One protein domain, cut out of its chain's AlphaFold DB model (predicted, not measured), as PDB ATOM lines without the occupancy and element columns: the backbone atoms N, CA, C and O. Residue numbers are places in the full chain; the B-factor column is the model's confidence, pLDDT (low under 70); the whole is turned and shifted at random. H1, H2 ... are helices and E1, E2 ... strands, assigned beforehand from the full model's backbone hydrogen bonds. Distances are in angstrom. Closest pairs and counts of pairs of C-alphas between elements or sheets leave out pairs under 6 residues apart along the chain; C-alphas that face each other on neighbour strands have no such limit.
ATOM      1  N   ASP A   3     -43.515  13.385  -6.438       95.50
ATOM      2  CA  ASP A   3     -44.269  14.546  -5.972       95.50
ATOM      3  C   ASP A   3     -43.702  15.849  -6.560       95.50
ATOM      4  O   ASP A   3     -42.553  15.887  -6.995       95.50
ATOM      5  N   LYS A   4     -44.493  16.924  -6.620       96.38
ATOM      6  CA  LYS A   4     -44.044  18.232  -7.114       96.38
ATOM      7  C   LYS A   4     -44.003  19.245  -5.976       96.38
ATOM      8  O   LYS A   4     -45.040  19.753  -5.559       96.38
ATOM      9  N   GLN A   5     -42.800  19.619  -5.552       95.31
ATOM     10  CA  GLN A   5     -42.577  20.544  -4.441       95.31
ATOM     11  C   GLN A   5     -41.685  21.704  -4.883       95.31
ATOM     12  O   GLN A   5     -40.678  21.498  -5.549       95.31
ATOM     13  N   TYR A   6     -42.074  22.944  -4.563       94.12
ATOM     14  CA  TYR A   6     -41.302  24.167  -4.859       94.12
ATOM     15  C   TYR A   6     -40.763  24.276  -6.306       94.12
ATOM     16  O   TYR A   6     -39.687  24.814  -6.552       94.12
ATOM     17  N   GLY A   7     -41.516  23.766  -7.287       95.12
ATOM     18  CA  GLY A   7     -41.119  23.779  -8.701       95.12
ATOM     19  C   GLY A   7     -40.159  22.657  -9.123       95.12
ATOM     20  O   GLY A   7     -39.773  22.615 -10.289       95.12
ATOM     21  N   LYS A   8     -39.818  21.738  -8.220       97.50
ATOM     22  CA  LYS A   8     -39.043  20.517  -8.466       97.50
ATOM     23  C   LYS A   8     -39.940  19.284  -8.425       97.50
ATOM     24  O   LYS A   8     -41.036  19.327  -7.867       97.50
ATOM     25  N   TYR A   9     -39.474  18.199  -9.032       98.19
ATOM     26  CA  TYR A   9     -40.100  16.884  -8.954       98.19
ATOM     27  C   TYR A   9     -39.249  15.981  -8.066       98.19
ATOM     28  O   TYR A   9     -38.077  15.771  -8.361       98.19
ATOM     29  N   ILE A  10     -39.832  15.468  -6.991       98.12
ATOM     30  CA  ILE A  10     -39.159  14.687  -5.957       98.12
ATOM     31  C   ILE A  10     -39.618  13.236  -6.088       98.12
ATOM     32  O   ILE A  10     -40.789  12.932  -5.872       98.12
ATOM     33  N   LEU A  11     -38.720  12.336  -6.479       98.06
ATOM     34  CA  LEU A  11     -38.939  10.894  -6.401       98.06
ATOM     35  C   LEU A  11     -38.587  10.437  -4.982       98.06
ATOM     36  O   LEU A  11     -37.453  10.615  -4.558       98.06
ATOM     37  N   ILE A  12     -39.549   9.850  -4.278       97.94
ATOM     38  CA  ILE A  12     -39.460   9.472  -2.862       97.94
ATOM     39  C   ILE A  12     -39.664   7.963  -2.732       97.94
ATOM     40  O   ILE A  12     -40.535   7.400  -3.402       97.94
ATOM     41  N   CYS A  13     -38.848   7.288  -1.925       97.25
ATOM     42  CA  CYS A  13     -39.057   5.891  -1.564       97.25
ATOM     43  C   CYS A  13     -40.051   5.844  -0.408       97.25
ATOM     44  O   CYS A  13     -39.765   6.353   0.672       97.25
ATOM     45  N   ASP A  14     -41.200   5.212  -0.616       96.00
ATOM     46  CA  ASP A  14     -42.280   5.189   0.373       96.00
ATOM     47  C   ASP A  14     -41.975   4.222   1.547       96.00
ATOM     48  O   ASP A  14     -42.680   4.238   2.549       96.00
ATOM     49  N   TYR A  15     -40.887   3.434   1.465       95.06
ATOM     50  CA  TYR A  15     -40.410   2.556   2.547       95.06
ATOM     51  C   TYR A  15     -39.312   3.191   3.419       95.06
ATOM     52  O   TYR A  15     -39.448   3.231   4.638       95.06
ATOM     53  N   CYS A  16     -38.225   3.699   2.821       96.56
ATOM     54  CA  CYS A  16     -37.090   4.257   3.577       96.56
ATOM     55  C   CYS A  16     -37.034   5.791   3.611       96.56
ATOM     56  O   CYS A  16     -36.199   6.351   4.319       96.56
ATOM     57  N   GLY A  17     -37.885   6.478   2.845       96.38
ATOM     58  CA  GLY A  17     -37.896   7.938   2.753       96.38
ATOM     59  C   GLY A  17     -36.770   8.532   1.904       96.38
ATOM     60  O   GLY A  17     -36.576   9.741   1.931       96.38
ATOM     61  N   GLU A  18     -36.008   7.725   1.162       97.12
ATOM     62  CA  GLU A  18     -34.970   8.240   0.265       97.12
ATOM     63  C   GLU A  18     -35.567   9.139  -0.826       97.12
ATOM     64  O   GLU A  18     -36.530   8.756  -1.490       97.12
ATOM     65  N   GLU A  19     -34.948  10.298  -1.061       97.06
ATOM     66  CA  GLU A  19     -35.415  11.281  -2.038       97.06
ATOM     67  C   GLU A  19     -34.407  11.524  -3.170       97.06
ATOM     68  O   GLU A  19     -33.182  11.413  -3.014       97.06
ATOM     69  N   ARG A  20     -34.936  11.880  -4.342       97.31
ATOM     70  CA  ARG A  20     -34.187  12.352  -5.510       97.31
ATOM     71  C   ARG A  20     -34.931  13.498  -6.178       97.31
ATOM     72  O   ARG A  20     -36.096  13.353  -6.538       97.31
ATOM     73  N   GLU A  21     -34.241  14.613  -6.386       97.88
ATOM     74  CA  GLU A  21     -34.824  15.815  -6.981       97.88
ATOM     75  C   GLU A  21     -34.519  15.941  -8.475       97.88
ATOM     76  O   GLU A  21     -33.397  15.709  -8.928       97.88
ATOM     77  N   PHE A  22     -35.510  16.398  -9.236       97.88
ATOM     78  CA  PHE A  22     -35.429  16.597 -10.678       97.88
ATOM     79  C   PHE A  22     -36.073  17.922 -11.085       97.88
ATOM     80  O   PHE A  22     -36.958  18.450 -10.404       97.88
ATOM     81  N   SER A  23     -35.640  18.479 -12.218       97.81
ATOM     82  CA  SER A  23     -36.214  19.726 -12.736       97.81
ATOM     83  C   SER A  23     -37.470  19.469 -13.566       97.81
ATOM     84  O   SER A  23     -38.343  20.334 -13.645       97.81
ATOM     85  N   THR A  24     -37.598  18.274 -14.149       98.06
ATOM     86  CA  THR A  24     -38.787  17.863 -14.903       98.06
ATOM     87  C   THR A  24     -39.337  16.520 -14.429       98.06
ATOM     88  O   THR A  24     -38.630  15.691 -13.856       98.06
ATOM     89  N   PHE A  25     -40.625  16.294 -14.685       97.19
ATOM     90  CA  PHE A  25     -41.272  15.021 -14.377       97.19
ATOM     91  C   PHE A  25     -40.694  13.875 -15.219       97.19
ATOM     92  O   PHE A  25     -40.522  12.763 -14.722       97.19
ATOM     93  N   ASP A  26     -40.344  14.157 -16.476       98.12
ATOM     94  CA  ASP A  26     -39.760  13.171 -17.386       98.12
ATOM     95  C   ASP A  26     -38.375  12.709 -16.921       98.12
ATOM     96  O   ASP A  26     -38.077  11.518 -17.002       98.12
ATOM     97  N   GLU A  27     -37.555  13.616 -16.375       98.31
ATOM     98  CA  GLU A  27     -36.284  13.266 -15.725       98.31
ATOM     99  C   GLU A  27     -36.505  12.319 -14.542       98.31
ATOM    100  O   GLU A  27     -35.862  11.270 -14.474       98.31
ATOM    101  N   ALA A  28     -37.460  12.634 -13.662       97.88
ATOM    102  CA  ALA A  28     -37.794  11.789 -12.518       97.88
ATOM    103  C   ALA A  28     -38.284  10.398 -12.957       97.88
ATOM    104  O   ALA A  28     -37.835   9.373 -12.440       97.88
ATOM    105  N   LEU A  29     -39.168  10.336 -13.960       97.25
ATOM    106  CA  LEU A  29     -39.657   9.079 -14.531       97.25
ATOM    107  C   LEU A  29     -38.564   8.272 -15.232       97.25
ATOM    108  O   LEU A  29     -38.601   7.039 -15.220       97.25
ATOM    109  N   LYS A  30     -37.631   8.941 -15.912       98.25
ATOM    110  CA  LYS A  30     -36.493   8.291 -16.559       98.25
ATOM    111  C   LYS A  30     -35.577   7.677 -15.504       98.25
ATOM    112  O   LYS A  30     -35.343   6.474 -15.561       98.25
ATOM    113  N   TYR A  31     -35.171   8.457 -14.503       97.88
ATOM    114  CA  TYR A  31     -34.336   7.974 -13.406       97.88
ATOM    115  C   TYR A  31     -34.977   6.786 -12.690       97.88
ATOM    116  O   TYR A  31     -34.332   5.755 -12.515       97.88
ATOM    117  N   LYS A  32     -36.269   6.896 -12.352       97.12
ATOM    118  CA  LYS A  32     -37.042   5.819 -11.727       97.12
ATOM    119  C   LYS A  32     -36.936   4.505 -12.516       97.12
ATOM    120  O   LYS A  32     -36.699   3.454 -11.930       97.12
ATOM    121  N   ARG A  33     -37.086   4.561 -13.846       96.31
ATOM    122  CA  ARG A  33     -36.994   3.385 -14.730       96.31
ATOM    123  C   ARG A  33     -35.574   2.827 -14.825       96.31
ATOM    124  O   ARG A  33     -35.410   1.614 -14.793       96.31
ATOM    125  N   GLU A  34     -34.573   3.694 -14.948       97.69
ATOM    126  CA  GLU A  34     -33.168   3.301 -15.132       97.69
ATOM    127  C   GLU A  34     -32.520   2.763 -13.849       97.69
ATOM    128  O   GLU A  34     -31.631   1.924 -13.926       97.69
ATOM    129  N   ASN A  35     -32.991   3.196 -12.677       96.69
ATOM    130  CA  ASN A  35     -32.427   2.827 -11.372       96.69
ATOM    131  C   ASN A  35     -33.290   1.790 -10.637       96.69
ATOM    132  O   ASN A  35     -33.263   1.706  -9.414       96.69
ATOM    133  N   SER A  36     -34.106   1.022 -11.366       95.69
ATOM    134  CA  SER A  36     -34.885  -0.095 -10.816       95.69
ATOM    135  C   SER A  36     -35.888   0.258  -9.706       95.69
ATOM    136  O   SER A  36     -36.347  -0.644  -8.998       95.69
ATOM    137  N   TRP A  37     -36.299   1.522  -9.587       97.50
ATOM    138  CA  TRP A  37     -37.370   1.926  -8.677       97.50
ATOM    139  C   TRP A  37     -38.706   1.388  -9.196       97.50
ATOM    140  O   TRP A  37     -39.077   1.608 -10.354       97.50
ATOM    141  N   LYS A  38     -39.466   0.693  -8.349       95.31
ATOM    142  CA  LYS A  38     -40.751   0.089  -8.739       95.31
ATOM    143  C   LYS A  38     -41.909   0.793  -8.063       95.31
ATOM    144  O   LYS A  38     -41.819   1.124  -6.890       95.31
ATOM    145  N   SER A  39     -43.009   0.963  -8.798       94.81
ATOM    146  CA  SER A  39     -44.299   1.264  -8.181       94.81
ATOM    147  C   SER A  39     -45.102  -0.008  -7.990       94.81
ATOM    148  O   SER A  39     -45.329  -0.741  -8.954       94.81
ATOM    149  N   ILE A  40     -45.523  -0.247  -6.759       92.12
ATOM    150  CA  ILE A  40     -46.306  -1.400  -6.347       92.12
ATOM    151  C   ILE A  40     -47.722  -0.907  -6.069       92.12
ATOM    152  O   ILE A  40     -47.922   0.104  -5.399       92.12
ATOM    153  N   LYS A  41     -48.706  -1.584  -6.661       92.12
ATOM    154  CA  LYS A  41     -50.116  -1.283  -6.431       92.12
ATOM    155  C   LYS A  41     -50.612  -2.120  -5.259       92.12
ATOM    156  O   LYS A  41     -50.599  -3.347  -5.343       92.12
ATOM    157  N   HIS A  42     -51.104  -1.447  -4.234       86.69
ATOM    158  CA  HIS A  42     -51.769  -2.033  -3.080       86.69
ATOM    159  C   HIS A  42     -53.278  -1.763  -3.149       86.69
ATOM    160  O   HIS A  42     -53.780  -1.096  -4.061       86.69
ATOM    161  N   THR A  43     -54.033  -2.333  -2.213       89.50
ATOM    162  CA  THR A  43     -55.491  -2.140  -2.127       89.50
ATOM    163  C   THR A  43     -55.880  -0.701  -1.795       89.50
ATOM    164  O   THR A  43     -56.959  -0.258  -2.175       89.50
ATOM    165  N   ASP A  44     -55.003   0.016  -1.102       89.62
ATOM    166  CA  ASP A  44     -55.166   1.378  -0.598       89.62
ATOM    167  C   ASP A  44     -54.429   2.438  -1.431       89.62
ATOM    168  O   ASP A  44     -54.658   3.631  -1.240       89.62
ATOM    169  N   GLY A  45     -53.602   2.040  -2.401       90.44
ATOM    170  CA  GLY A  45     -52.904   3.008  -3.236       90.44
ATOM    171  C   GLY A  45     -51.727   2.455  -4.023       90.44
ATOM    172  O   GLY A  45     -51.698   1.296  -4.438       90.44
ATOM    173  N   TRP A  46     -50.769   3.339  -4.283       92.94
ATOM    174  CA  TRP A  46     -49.514   3.015  -4.941       92.94
ATOM    175  C   TRP A  46     -48.361   3.433  -4.049       92.94
ATOM    176  O   TRP A  46     -48.277   4.594  -3.664       92.94
ATOM    177  N   GLU A  47     -47.441   2.510  -3.826       94.12
ATOM    178  CA  GLU A  47     -46.162   2.779  -3.183       94.12
ATOM    179  C   GLU A  47     -45.064   2.742  -4.241       94.12
ATOM    180  O   GLU A  47     -45.188   2.097  -5.283       94.12
ATOM    181  N   THR A  48     -43.980   3.469  -4.027       96.62
ATOM    182  CA  THR A  48     -42.781   3.450  -4.854       96.62
ATOM    183  C   THR A  48     -41.598   3.105  -3.982       96.62
ATOM    184  O   THR A  48     -41.273   3.849  -3.067       96.62
ATOM    185  N   ILE A  49     -40.935   2.005  -4.303       97.12
ATOM    186  CA  ILE A  49     -39.830   1.464  -3.520       97.12
ATOM    187  C   ILE A  49     -38.544   1.575  -4.344       97.12
ATOM    188  O   ILE A  49     -38.548   1.275  -5.548       97.12
ATOM    189  N   CYS A  50     -37.458   2.034  -3.717       97.56
ATOM    190  CA  CYS A  50     -36.135   2.082  -4.333       97.56
ATOM    191  C   CYS A  50     -35.552   0.671  -4.517       97.56
ATOM    192  O   CYS A  50     -36.076  -0.319  -4.003       97.56
ATOM    193  N   GLU A  51     -34.477   0.559  -5.297       96.38
ATOM    194  CA  GLU A  51     -33.861  -0.739  -5.583       96.38
ATOM    195  C   GLU A  51     -33.341  -1.437  -4.320       96.38
ATOM    196  O   GLU A  51     -33.518  -2.646  -4.189       96.38
ATOM    197  N   GLU A  52     -32.731  -0.685  -3.404       96.06
ATOM    198  CA  GLU A  52     -32.128  -1.220  -2.178       96.06
ATOM    199  C   GLU A  52     -33.187  -1.866  -1.286       96.06
ATOM    200  O   GLU A  52     -33.122  -3.064  -1.025       96.06
ATOM    201  N   CYS A  53     -34.240  -1.124  -0.940       95.81
ATOM    202  CA  CYS A  53     -35.325  -1.651  -0.115       95.81
ATOM    203  C   CYS A  53     -36.057  -2.814  -0.788       95.81
ATOM    204  O   CYS A  53     -36.505  -3.736  -0.116       95.81
ATOM    205  N   ARG A  54     -36.164  -2.819  -2.124       93.06
ATOM    206  CA  ARG A  54     -36.748  -3.966  -2.828       93.06
ATOM    207  C   ARG A  54     -35.898  -5.224  -2.653       93.06
ATOM    208  O   ARG A  54     -36.465  -6.286  -2.427       93.06
ATOM    209  N   LYS A  55     -34.571  -5.112  -2.770       93.69
ATOM    210  CA  LYS A  55     -33.658  -6.246  -2.553       93.69
ATOM    211  C   LYS A  55     -33.768  -6.768  -1.124       93.69
ATOM    212  O   LYS A  55     -33.889  -7.970  -0.945       93.69
ATOM    213  N   GLU A  56     -33.825  -5.873  -0.139       92.19
ATOM    214  CA  GLU A  56     -34.020  -6.256   1.265       92.19
ATOM    215  C   GLU A  56     -35.338  -7.014   1.493       92.19
ATOM    216  O   GLU A  56     -35.357  -7.989   2.233       92.19
ATOM    217  N   ILE A  57     -36.432  -6.601   0.841       87.94
ATOM    218  CA  ILE A  57     -37.739  -7.268   0.960       87.94
ATOM    219  C   ILE A  57     -37.756  -8.631   0.245       87.94
ATOM    220  O   ILE A  57     -38.402  -9.555   0.724       87.94
ATOM    221  N   GLU A  58     -37.090  -8.760  -0.908       82.81
ATOM    222  CA  GLU A  58     -37.068  -9.994  -1.716       82.81
ATOM    223  C   GLU A  58     -36.136 -11.085  -1.141       82.81
ATOM    224  O   GLU A  58     -36.267 -12.251  -1.511       82.81
ATOM    225  N   GLU A  59     -35.205 -10.726  -0.252       77.62
ATOM    226  CA  GLU A  59     -34.287 -11.655   0.429       77.62
ATOM    227  C   GLU A  59     -34.834 -12.213   1.763       77.62
ATOM    228  O   GLU A  59     -34.159 -13.022   2.409       77.62
ATOM    229  N   LEU A  60     -36.048 -11.812   2.163       58.69
ATOM    230  CA  LEU A  60     -36.777 -12.284   3.352       58.69
ATOM    231  C   LEU A  60     -37.768 -13.411   3.023       58.69
ATOM    232  O   LEU A  60     -37.875 -14.339   3.859       58.69
TER     233      LEU A  60
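Overview. This is residues 3 to 60 of the 60 residues of an uncharacterized protein of Caloramator proteoclasticus DSM 10124 (UniProt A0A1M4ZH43). A small three-stranded sheet, E1 E2 E3, has helix H1 over one face and its other face bare; next to the end of E2 the hairpin of E4 and E5 is turned crosswise, and beyond it the free part of H2, residues 55 to 58, sticks out with the tail 59 to 60. The 58 printed residues hold five named strands and two named helices, in the order E1 E2 E3 H1 E4 E5 H2; both sheets are antiparallel and the class is mixed. The whole is compact, with a radius of gyration of the C-alphas of 11.8 A, yet only just elongated, spanning 38 by 25 by 16 A.

Along the chain. Strand E2, residues 8 to 12, is 12.4 A long; its neighbours are E1, residues 3 to 5, beginning at C-alpha 3 (-44.269, 14.546, -5.972), and E3, residues 19 to 22. H1, residues 25 to 34, is 14.3 A long. E4 is residues 38 to 41 and E5 residues 46 to 49. H2, residues 51 to 58, is 10.5 A long and ends at C-alpha 58 (-37.068, -9.994, -1.716).

Arrangement. E1, E2 and E3 form a meander, each strand the antiparallel neighbour of the one before; N 3 and O 10 are 2.8 A apart, N 11 and O 20 2.8 A, both within hydrogen-bond range. H1 is on this sheet, giving two layers, helix over sheet, at a height of 9.2 A, slantwise to the strands at 34 degrees to E3 on the local plane. It lies over E3 and, only just, with 3 C-alphas, over E2; the closest C-alphas of H1 and E3 are those of Ala 28 and Phe 22, 5.7 A. In the hairpin of E4 and E5, N 40 and O 47 are 2.8 A apart. The closest C-alphas of E2 and E5, Ile 12 and Thr 48, are 7.2 A apart. H2 is not on the three-stranded sheet and is apart from H1. In H1 and H2 every O i to N i+4 pair is within hydrogen-bond range.

Size, cuts and confidence. The C-alphas of Gly 7 and Leu 60 are the two farthest apart, 38.3 A. The printed part has no cut and no long link. Its mean pLDDT is 94.5, with residue 60 alone under 70.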